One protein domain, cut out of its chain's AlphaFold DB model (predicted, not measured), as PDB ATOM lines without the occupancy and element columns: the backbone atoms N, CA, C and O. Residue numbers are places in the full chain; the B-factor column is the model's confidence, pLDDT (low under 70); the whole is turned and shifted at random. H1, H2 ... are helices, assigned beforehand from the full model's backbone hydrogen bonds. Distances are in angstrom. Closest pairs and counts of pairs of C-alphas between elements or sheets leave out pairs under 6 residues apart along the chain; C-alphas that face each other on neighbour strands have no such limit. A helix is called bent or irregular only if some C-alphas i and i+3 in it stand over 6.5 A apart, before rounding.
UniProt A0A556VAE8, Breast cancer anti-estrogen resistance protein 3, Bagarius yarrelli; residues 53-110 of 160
ATOM      1  N   VAL A  53       2.666 -36.492 -49.987       94.00
ATOM      2  CA  VAL A  53       1.651 -36.202 -48.970       94.00
ATOM      3  C   VAL A  53       2.218 -36.576 -47.607       94.00
ATOM      4  O   VAL A  53       2.897 -37.584 -47.479       94.00
ATOM      5  N   SER A  54       1.979 -35.758 -46.582       95.12
ATOM      6  CA  SER A  54       2.368 -36.089 -45.194       95.12
ATOM      7  C   SER A  54       1.193 -36.609 -44.372       95.12
ATOM      8  O   SER A  54       1.376 -37.361 -43.421       95.12
ATOM      9  N   LEU A  55      -0.025 -36.194 -44.730       94.81
ATOM     10  CA  LEU A  55      -1.255 -36.609 -44.073       94.81
ATOM     11  C   LEU A  55      -2.355 -36.800 -45.129       94.81
ATOM     12  O   LEU A  55      -2.816 -35.807 -45.700       94.81
ATOM     13  N   PRO A  56      -2.768 -38.042 -45.418       94.88
ATOM     14  CA  PRO A  56      -3.831 -38.308 -46.379       94.88
ATOM     15  C   PRO A  56      -5.218 -37.915 -45.839       94.88
ATOM     16  O   PRO A  56      -5.443 -37.817 -44.630       94.88
ATOM     17  N   HIS A  57      -6.180 -37.698 -46.744       95.00
ATOM     18  CA  HIS A  57      -7.547 -37.297 -46.388       95.00
ATOM     19  C   HIS A  57      -8.394 -38.495 -45.935       95.00
ATOM     20  O   HIS A  57      -9.020 -39.176 -46.738       95.00
ATOM     21  N   MET A  58      -8.442 -38.733 -44.623       94.44
ATOM     22  CA  MET A  58      -9.101 -39.913 -44.032       94.44
ATOM     23  C   MET A  58     -10.589 -39.729 -43.708       94.44
ATOM     24  O   MET A  58     -11.270 -40.690 -43.351       94.44
ATOM     25  N   VAL A  59     -11.113 -38.503 -43.786       94.38
ATOM     26  CA  VAL A  59     -12.464 -38.179 -43.289       94.38
ATOM     27  C   VAL A  59     -13.572 -39.034 -43.928       94.38
ATOM     28  O   VAL A  59     -14.412 -39.520 -43.168       94.38
ATOM     29  N   PRO A  60     -13.609 -39.263 -45.258       93.94
ATOM     30  CA  PRO A  60     -14.675 -40.047 -45.885       93.94
ATOM     31  C   PRO A  60     -14.691 -41.501 -45.404       93.94
ATOM     32  O   PRO A  60     -15.755 -42.028 -45.089       93.94
ATOM     33  N   LEU A  61     -13.513 -42.121 -45.262       94.88
ATOM     34  CA  LEU A  61     -13.385 -43.478 -44.730       94.88
ATOM     35  C   LEU A  61     -13.889 -43.569 -43.291       94.88
ATOM     36  O   LEU A  61     -14.677 -44.452 -42.971       94.88
ATOM     37  N   LEU A  62     -13.434 -42.662 -42.423       95.12
ATOM     38  CA  LEU A  62     -13.798 -42.694 -41.006       95.12
ATOM     39  C   LEU A  62     -15.309 -42.563 -40.828       95.12
ATOM     40  O   LEU A  62     -15.920 -43.334 -40.098       95.12
ATOM     41  N   LYS A  63     -15.936 -41.637 -41.555       93.31
ATOM     42  CA  LYS A  63     -17.392 -41.494 -41.529       93.31
ATOM     43  C   LYS A  63     -18.129 -42.728 -42.039       93.31
ATOM     44  O   LYS A  63     -19.161 -43.077 -41.474       93.31
ATOM     45  N   LEU A  64     -17.621 -43.365 -43.095       92.19
ATOM     46  CA  LEU A  64     -18.187 -44.599 -43.630       92.19
ATOM     47  C   LEU A  64     -18.135 -45.725 -42.587       92.19
ATOM     48  O   LEU A  64     -19.134 -46.406 -42.379       92.19
ATOM     49  N   MET A  65     -16.993 -45.900 -41.915       93.50
ATOM     50  CA  MET A  65     -16.803 -46.930 -40.886       93.50
ATOM     51  C   MET A  65     -17.681 -46.701 -39.649       93.50
ATOM     52  O   MET A  65     -18.170 -47.663 -39.065       93.50
ATOM     53  N   GLU A  66     -17.920 -45.439 -39.287       92.50
ATOM     54  CA  GLU A  66     -18.811 -45.047 -38.185       92.50
ATOM     55  C   GLU A  66     -20.298 -44.986 -38.594       92.50
ATOM     56  O   GLU A  66     -21.164 -44.714 -37.762       92.50
ATOM     57  N   GLY A  67     -20.621 -45.211 -39.872       88.38
ATOM     58  CA  GLY A  67     -21.990 -45.144 -40.390       88.38
ATOM     59  C   GLY A  67     -22.612 -43.738 -40.392       88.38
ATOM     60  O   GLY A  67     -23.836 -43.623 -40.432       88.38
ATOM     61  N   GLU A  68     -21.805 -42.668 -40.340       82.56
ATOM     62  CA  GLU A  68     -22.286 -41.275 -40.274       82.56
ATOM     63  C   GLU A  68     -22.723 -40.705 -41.642       82.56
ATOM     64  O   GLU A  68     -23.557 -39.804 -41.676       82.56
ATOM     65  N   ASP A  69     -22.216 -41.239 -42.760       71.69
ATOM     66  CA  ASP A  69     -22.601 -40.846 -44.126       71.69
ATOM     67  C   ASP A  69     -23.066 -42.099 -44.895       71.69
ATOM     68  O   ASP A  69     -22.270 -42.780 -45.546       71.69
ATOM     69  N   ALA A  70     -24.360 -42.434 -44.803       64.44
ATOM     70  CA  ALA A  70     -24.929 -43.537 -45.573       64.44
ATOM     71  C   ALA A  70     -24.788 -43.239 -47.072       64.44
ATOM     72  O   ALA A  70     -25.393 -42.302 -47.595       64.44
ATOM     73  N   VAL A  71     -23.968 -44.034 -47.755       76.12
ATOM     74  CA  VAL A  71     -23.804 -43.936 -49.201       76.12
ATOM     75  C   VAL A  71     -25.147 -44.239 -49.861       76.12
ATOM     76  O   VAL A  71     -25.827 -45.198 -49.491       76.12
ATOM     77  N   GLU A  72     -25.547 -43.404 -50.819       80.75
ATOM     78  CA  GLU A  72     -26.801 -43.587 -51.549       80.75
ATOM     79  C   GLU A  72     -26.884 -45.000 -52.146       80.75
ATOM     80  O   GLU A  72     -25.913 -45.499 -52.714       80.75
ATOM     81  N   ASN A  73     -28.056 -45.637 -52.071       84.94
ATOM     82  CA  ASN A  73     -28.289 -46.929 -52.723       84.94
ATOM     83  C   ASN A  73     -28.523 -46.731 -54.231       84.94
ATOM     84  O   ASN A  73     -29.636 -46.868 -54.739       84.94
ATOM     85  N   SER A  74     -27.469 -46.312 -54.924       91.50
ATOM     86  CA  SER A  74     -27.432 -46.005 -56.349       91.50
ATOM     87  C   SER A  74     -26.107 -46.482 -56.947       91.50
ATOM     88  O   SER A  74     -25.133 -46.702 -56.229       91.50
ATOM     89  N   GLU A  75     -26.035 -46.612 -58.272       90.44
ATOM     90  CA  GLU A  75     -24.780 -46.941 -58.967       90.44
ATOM     91  C   GLU A  75     -23.670 -45.929 -58.640       90.44
ATOM     92  O   GLU A  75     -22.537 -46.303 -58.338       90.44
ATOM     93  N   ARG A  76     -24.024 -44.638 -58.601       90.38
ATOM     94  CA  ARG A  76     -23.115 -43.564 -58.187       90.38
ATOM     95  C   ARG A  76     -22.636 -43.747 -56.748       90.38
ATOM     96  O   ARG A  76     -21.461 -43.515 -56.472       90.38
ATOM     97  N   GLY A  77     -23.523 -44.162 -55.848       91.88
ATOM     98  CA  GLY A  77     -23.163 -44.489 -54.475       91.88
ATOM     99  C   GLY A  77     -22.169 -45.649 -54.405       91.88
ATOM    100  O   GLY A  77     -21.114 -45.511 -53.793       91.88
ATOM    101  N   CYS A  78     -22.426 -46.752 -55.111       92.50
ATOM    102  CA  CYS A  78     -21.483 -47.871 -55.199       92.50
ATOM    103  C   CYS A  78     -20.106 -47.435 -55.721       92.50
ATOM    104  O   CYS A  78     -19.085 -47.845 -55.166       92.50
ATOM    105  N   GLN A  79     -20.064 -46.575 -56.744       93.12
ATOM    106  CA  GLN A  79     -18.809 -46.035 -57.267       93.12
ATOM    107  C   GLN A  79     -18.074 -45.179 -56.228       93.12
ATOM    108  O   GLN A  79     -16.867 -45.332 -56.051       93.12
ATOM    109  N   LEU A  80     -18.788 -44.308 -55.513       93.25
ATOM    110  CA  LEU A  80     -18.222 -43.492 -54.439       93.25
ATOM    111  C   LEU A  80     -17.640 -44.367 -53.319       93.25
ATOM    112  O   LEU A  80     -16.512 -44.151 -52.881       93.25
ATOM    113  N   LEU A  81     -18.390 -45.383 -52.889       93.94
ATOM    114  CA  LEU A  81     -17.941 -46.345 -51.887       93.94
ATOM    115  C   LEU A  81     -16.665 -47.061 -52.339       93.94
ATOM    116  O   LEU A  81     -15.703 -47.158 -51.577       93.94
ATOM    117  N   TYR A  82     -16.647 -47.535 -53.584       94.50
ATOM    118  CA  TYR A  82     -15.480 -48.176 -54.173       94.50
ATOM    119  C   TYR A  82     -14.261 -47.243 -54.178       94.50
ATOM    120  O   TYR A  82     -13.196 -47.651 -53.716       94.50
ATOM    121  N   ASN A  83     -14.420 -45.989 -54.614       95.00
ATOM    122  CA  ASN A  83     -13.341 -44.999 -54.631       95.00
ATOM    123  C   ASN A  83     -12.765 -44.767 -53.226       95.00
ATOM    124  O   ASN A  83     -11.553 -44.861 -53.033       95.00
ATOM    125  N   ILE A  84     -13.630 -44.538 -52.230       95.25
ATOM    126  CA  ILE A  84     -13.218 -44.325 -50.835       95.25
ATOM    127  C   ILE A  84     -12.436 -45.536 -50.315       95.25
ATOM    128  O   ILE A  84     -11.356 -45.371 -49.748       95.25
ATOM    129  N   LEU A  85     -12.940 -46.757 -50.517       95.44
ATOM    130  CA  LEU A  85     -12.281 -47.977 -50.036       95.44
ATOM    131  C   LEU A  85     -10.965 -48.259 -50.771       95.44
ATOM    132  O   LEU A  85      -9.986 -48.669 -50.144       95.44
ATOM    133  N   GLN A  86     -10.915 -48.023 -52.084       95.62
ATOM    134  CA  GLN A  86      -9.695 -48.178 -52.871       95.62
ATOM    135  C   GLN A  86      -8.620 -47.188 -52.413       95.62
ATOM    136  O   GLN A  86      -7.489 -47.616 -52.169       95.62
ATOM    137  N   SER A  87      -8.982 -45.913 -52.249       94.50
ATOM    138  CA  SER A  87      -8.095 -44.873 -51.716       94.50
ATOM    139  C   SER A  87      -7.602 -45.235 -50.315       94.50
ATOM    140  O   SER A  87      -6.412 -45.224 -50.026       94.50
ATOM    141  N   SER A  88      -8.496 -45.711 -49.452       94.88
ATOM    142  CA  SER A  88      -8.148 -46.124 -48.088       94.88
ATOM    143  C   SER A  88      -7.152 -47.282 -48.050       94.88
ATOM    144  O   SER A  88      -6.213 -47.281 -47.253       94.88
ATOM    145  N   ARG A  89      -7.318 -48.266 -48.940       96.50
ATOM    146  CA  ARG A  89      -6.349 -49.356 -49.109       96.50
ATOM    147  C   ARG A  89      -5.004 -48.826 -49.606       96.50
ATOM    148  O   ARG A  89      -3.967 -49.272 -49.122       96.50
ATOM    149  N   HIS A  90      -5.014 -47.901 -50.564       94.44
ATOM    150  CA  HIS A  90      -3.800 -47.258 -51.059       94.44
ATOM    151  C   HIS A  90      -3.071 -46.519 -49.928       94.44
ATOM    152  O   HIS A  90      -1.882 -46.754 -49.724       94.44
ATOM    153  N   ILE A  91      -3.795 -45.744 -49.121       94.94
ATOM    154  CA  ILE A  91      -3.265 -45.050 -47.947       94.94
ATOM    155  C   ILE A  91      -2.629 -46.025 -46.949       94.94
ATOM    156  O   ILE A  91      -1.509 -45.801 -46.497       94.94
ATOM    157  N   ALA A  92      -3.310 -47.127 -46.627       96.56
ATOM    158  CA  ALA A  92      -2.780 -48.127 -45.703       96.56
ATOM    159  C   ALA A  92      -1.469 -48.751 -46.211       96.56
ATOM    160  O   ALA A  92      -0.533 -48.937 -45.435       96.56
ATOM    161  N   ASN A  93      -1.378 -49.024 -47.516       96.94
ATOM    162  CA  ASN A  93      -0.173 -49.583 -48.132       96.94
ATOM    163  C   ASN A  93       1.017 -48.606 -48.131       96.94
ATOM    164  O   ASN A  93       2.156 -49.064 -48.087       96.94
ATOM    165  N   HIS A  94       0.767 -47.293 -48.147       95.50
ATOM    166  CA  HIS A  94       1.798 -46.243 -48.190       95.50
ATOM    167  C   HIS A  94       1.940 -45.486 -46.856       95.50
ATOM    168  O   HIS A  94       2.492 -44.389 -46.806       95.50
ATOM    169  N   ALA A  95       1.465 -46.063 -45.744       96.25
ATOM    170  CA  ALA A  95       1.484 -45.414 -44.429       96.25
ATOM    171  C   ALA A  95       2.893 -44.956 -44.002       96.25
ATOM    172  O   ALA A  95       3.062 -43.859 -43.463       96.25
ATOM    173  N   ASN A  96       3.906 -45.779 -44.290       97.44
ATOM    174  CA  ASN A  96       5.304 -45.462 -43.995       97.44
ATOM    175  C   ASN A  96       5.818 -44.273 -44.814       97.44
ATOM    176  O   ASN A  96       6.587 -43.471 -44.291       97.44
ATOM    177  N   ASP A  97       5.373 -44.121 -46.062       96.31
ATOM    178  CA  ASP A  97       5.821 -43.037 -46.936       96.31
ATOM    179  C   ASP A  97       5.315 -41.687 -46.419       96.31
ATOM    180  O   ASP A  97       6.078 -40.722 -46.341       96.31
ATOM    181  N   TYR A  98       4.056 -41.629 -45.963       96.81
ATOM    182  CA  TYR A  98       3.501 -40.434 -45.321       96.81
ATOM    183  C   TYR A  98       4.272 -40.063 -44.050       96.81
ATOM    184  O   TYR A  98       4.600 -38.893 -43.838       96.81
ATOM    185  N   GLN A  99       4.613 -41.060 -43.226       97.12
ATOM    186  CA  GLN A  99       5.399 -40.853 -42.010       97.12
ATOM    187  C   GLN A  99       6.801 -40.316 -42.325       97.12
ATOM    188  O   GLN A  99       7.234 -39.339 -41.712       97.12
ATOM    189  N   GLN A 100       7.510 -40.933 -43.273       96.94
ATOM    190  CA  GLN A 100       8.852 -40.506 -43.679       96.94
ATOM    191  C   GLN A 100       8.836 -39.094 -44.267       96.94
ATOM    192  O   GLN A 100       9.710 -38.278 -43.957       96.94
ATOM    193  N   HIS A 101       7.827 -38.772 -45.079       96.69
ATOM    194  CA  HIS A 101       7.692 -37.439 -45.645       96.69
ATOM    195  C   HIS A 101       7.409 -36.388 -44.562       96.69
ATOM    196  O   HIS A 101       8.093 -35.365 -44.519       96.69
ATOM    197  N   ALA A 102       6.503 -36.677 -43.621       96.69
ATOM    198  CA  ALA A 102       6.238 -35.806 -42.478       96.69
ATOM    199  C   ALA A 102       7.504 -35.569 -41.635       96.69
ATOM    200  O   ALA A 102       7.826 -34.431 -41.303       96.69
ATOM    201  N   GLN A 103       8.270 -36.626 -41.339       96.12
ATOM    202  CA  GLN A 103       9.547 -36.518 -40.625       96.12
ATOM    203  C   GLN A 103      10.558 -35.661 -41.385       96.12
ATOM    204  O   GLN A 103      11.218 -34.819 -40.781       96.12
ATOM    205  N   THR A 104      10.656 -35.828 -42.704       96.19
ATOM    206  CA  THR A 104      11.538 -35.007 -43.542       96.19
ATOM    207  C   THR A 104      11.184 -33.526 -43.426       96.19
ATOM    208  O   THR A 104      12.068 -32.705 -43.210       96.19
ATOM    209  N   LEU A 105       9.896 -33.173 -43.500       94.81
ATOM    210  CA  LEU A 105       9.455 -31.781 -43.366       94.81
ATOM    211  C   LEU A 105       9.730 -31.210 -41.968       94.81
ATOM    212  O   LEU A 105      10.198 -30.081 -41.848       94.81
ATOM    213  N   LEU A 106       9.470 -31.988 -40.915       94.62
ATOM    214  CA  LEU A 106       9.650 -31.540 -39.530       94.62
ATOM    215  C   LEU A 106      11.128 -31.441 -39.128       94.62
ATOM    216  O   LEU A 106      11.483 -30.624 -38.287       94.62
ATOM    217  N   THR A 107      12.002 -32.245 -39.734       94.62
ATOM    218  CA  THR A 107      13.456 -32.192 -39.499       94.62
ATOM    219  C   THR A 107      14.175 -31.179 -40.392       94.62
ATOM    220  O   THR A 107      15.341 -30.874 -40.142       94.62
ATOM    221  N   ALA A 108      13.495 -30.590 -41.384       92.69
ATOM    222  CA  ALA A 108      14.043 -29.588 -42.301       92.69
ATOM    223  C   ALA A 108      14.173 -28.180 -41.672       92.69
ATOM    224  O   ALA A 108      13.901 -27.171 -42.322       92.69
ATOM    225  N   GLY A 109      14.593 -28.104 -40.405       89.81
ATOM    226  CA  GLY A 109      14.816 -26.845 -39.686       89.81
ATOM    227  C   GLY A 109      13.554 -26.205 -39.106       89.81
ATOM    228  O   GLY A 109      13.548 -25.001 -38.861       89.81
ATOM    229  N   TRP A 110      12.486 -26.980 -38.899       93.00
ATOM    230  CA  TRP A 110      11.300 -26.497 -38.200       93.00
ATOM    231  C   TRP A 110      11.530 -26.486 -36.685       93.00
ATOM    232  O   TRP A 110      11.926 -27.498 -36.106       93.00
TER     233      TRP A 110
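Overview. This is residues 53 to 110 of the 160 residues of the protein "Breast cancer anti-estrogen resistance protein 3" of Bagarius yarrelli (UniProt A0A556VAE8). A long helix, H2, and a second helix, H3, follow each other end to end at an angle, making a long bent line, and the short helix H1 packs crosswise on one side of H2. The link of residues 66 to 74 leads from H1 to the far end of H2, where residues 73 to 78 stick out, of which 75 to 78 belong to H2. The printed part has 58 residues with three named helices, in the order H1, H2, H3, and no named strand; the class is all helix. The whole is loose, with a radius of gyration of the C-alphas of 14.9 A, and a rod in outline, spanning 49 by 19 by 14 A.

Along the chain. H2, the longest helix, holds residues 75 to 93 and measures 27.0 A from first to last C-alpha, beginning at C-alpha 75 (-24.780, -46.941, -58.967). H3 holds residues 95 to 107, measures 18.5 A and ends at C-alpha 107 (13.456, -32.192, -39.499). H1 holds residues 59 to 65, from C-alpha 59 (-12.464, -38.179, -43.289), and measures 10.1 A.

Arrangement. H2 touches H1 with residues 84 to 88 alone, and their closest C-alphas, those of Ile 84 and Leu 61, are 6.2 A apart. The lines of H1 and H2 are about perpendicular, at 76 degrees. H2 and H3 meet only through their link, and H1 and H3 are apart. In H1, H2 and H3 every O i to N i+4 pair is within hydrogen-bond range.

Size, cuts and confidence. The two C-alphas farthest apart, those of Asn 73 and Gly 109, are 49.3 A apart. The printed part has no cut. The link from H2 to H3 is tight, with 1 residue, and the link from H1 to H2 is short, with 9 residues. The mean pLDDT of the printed part is 92.6, and residue 70 is under 70.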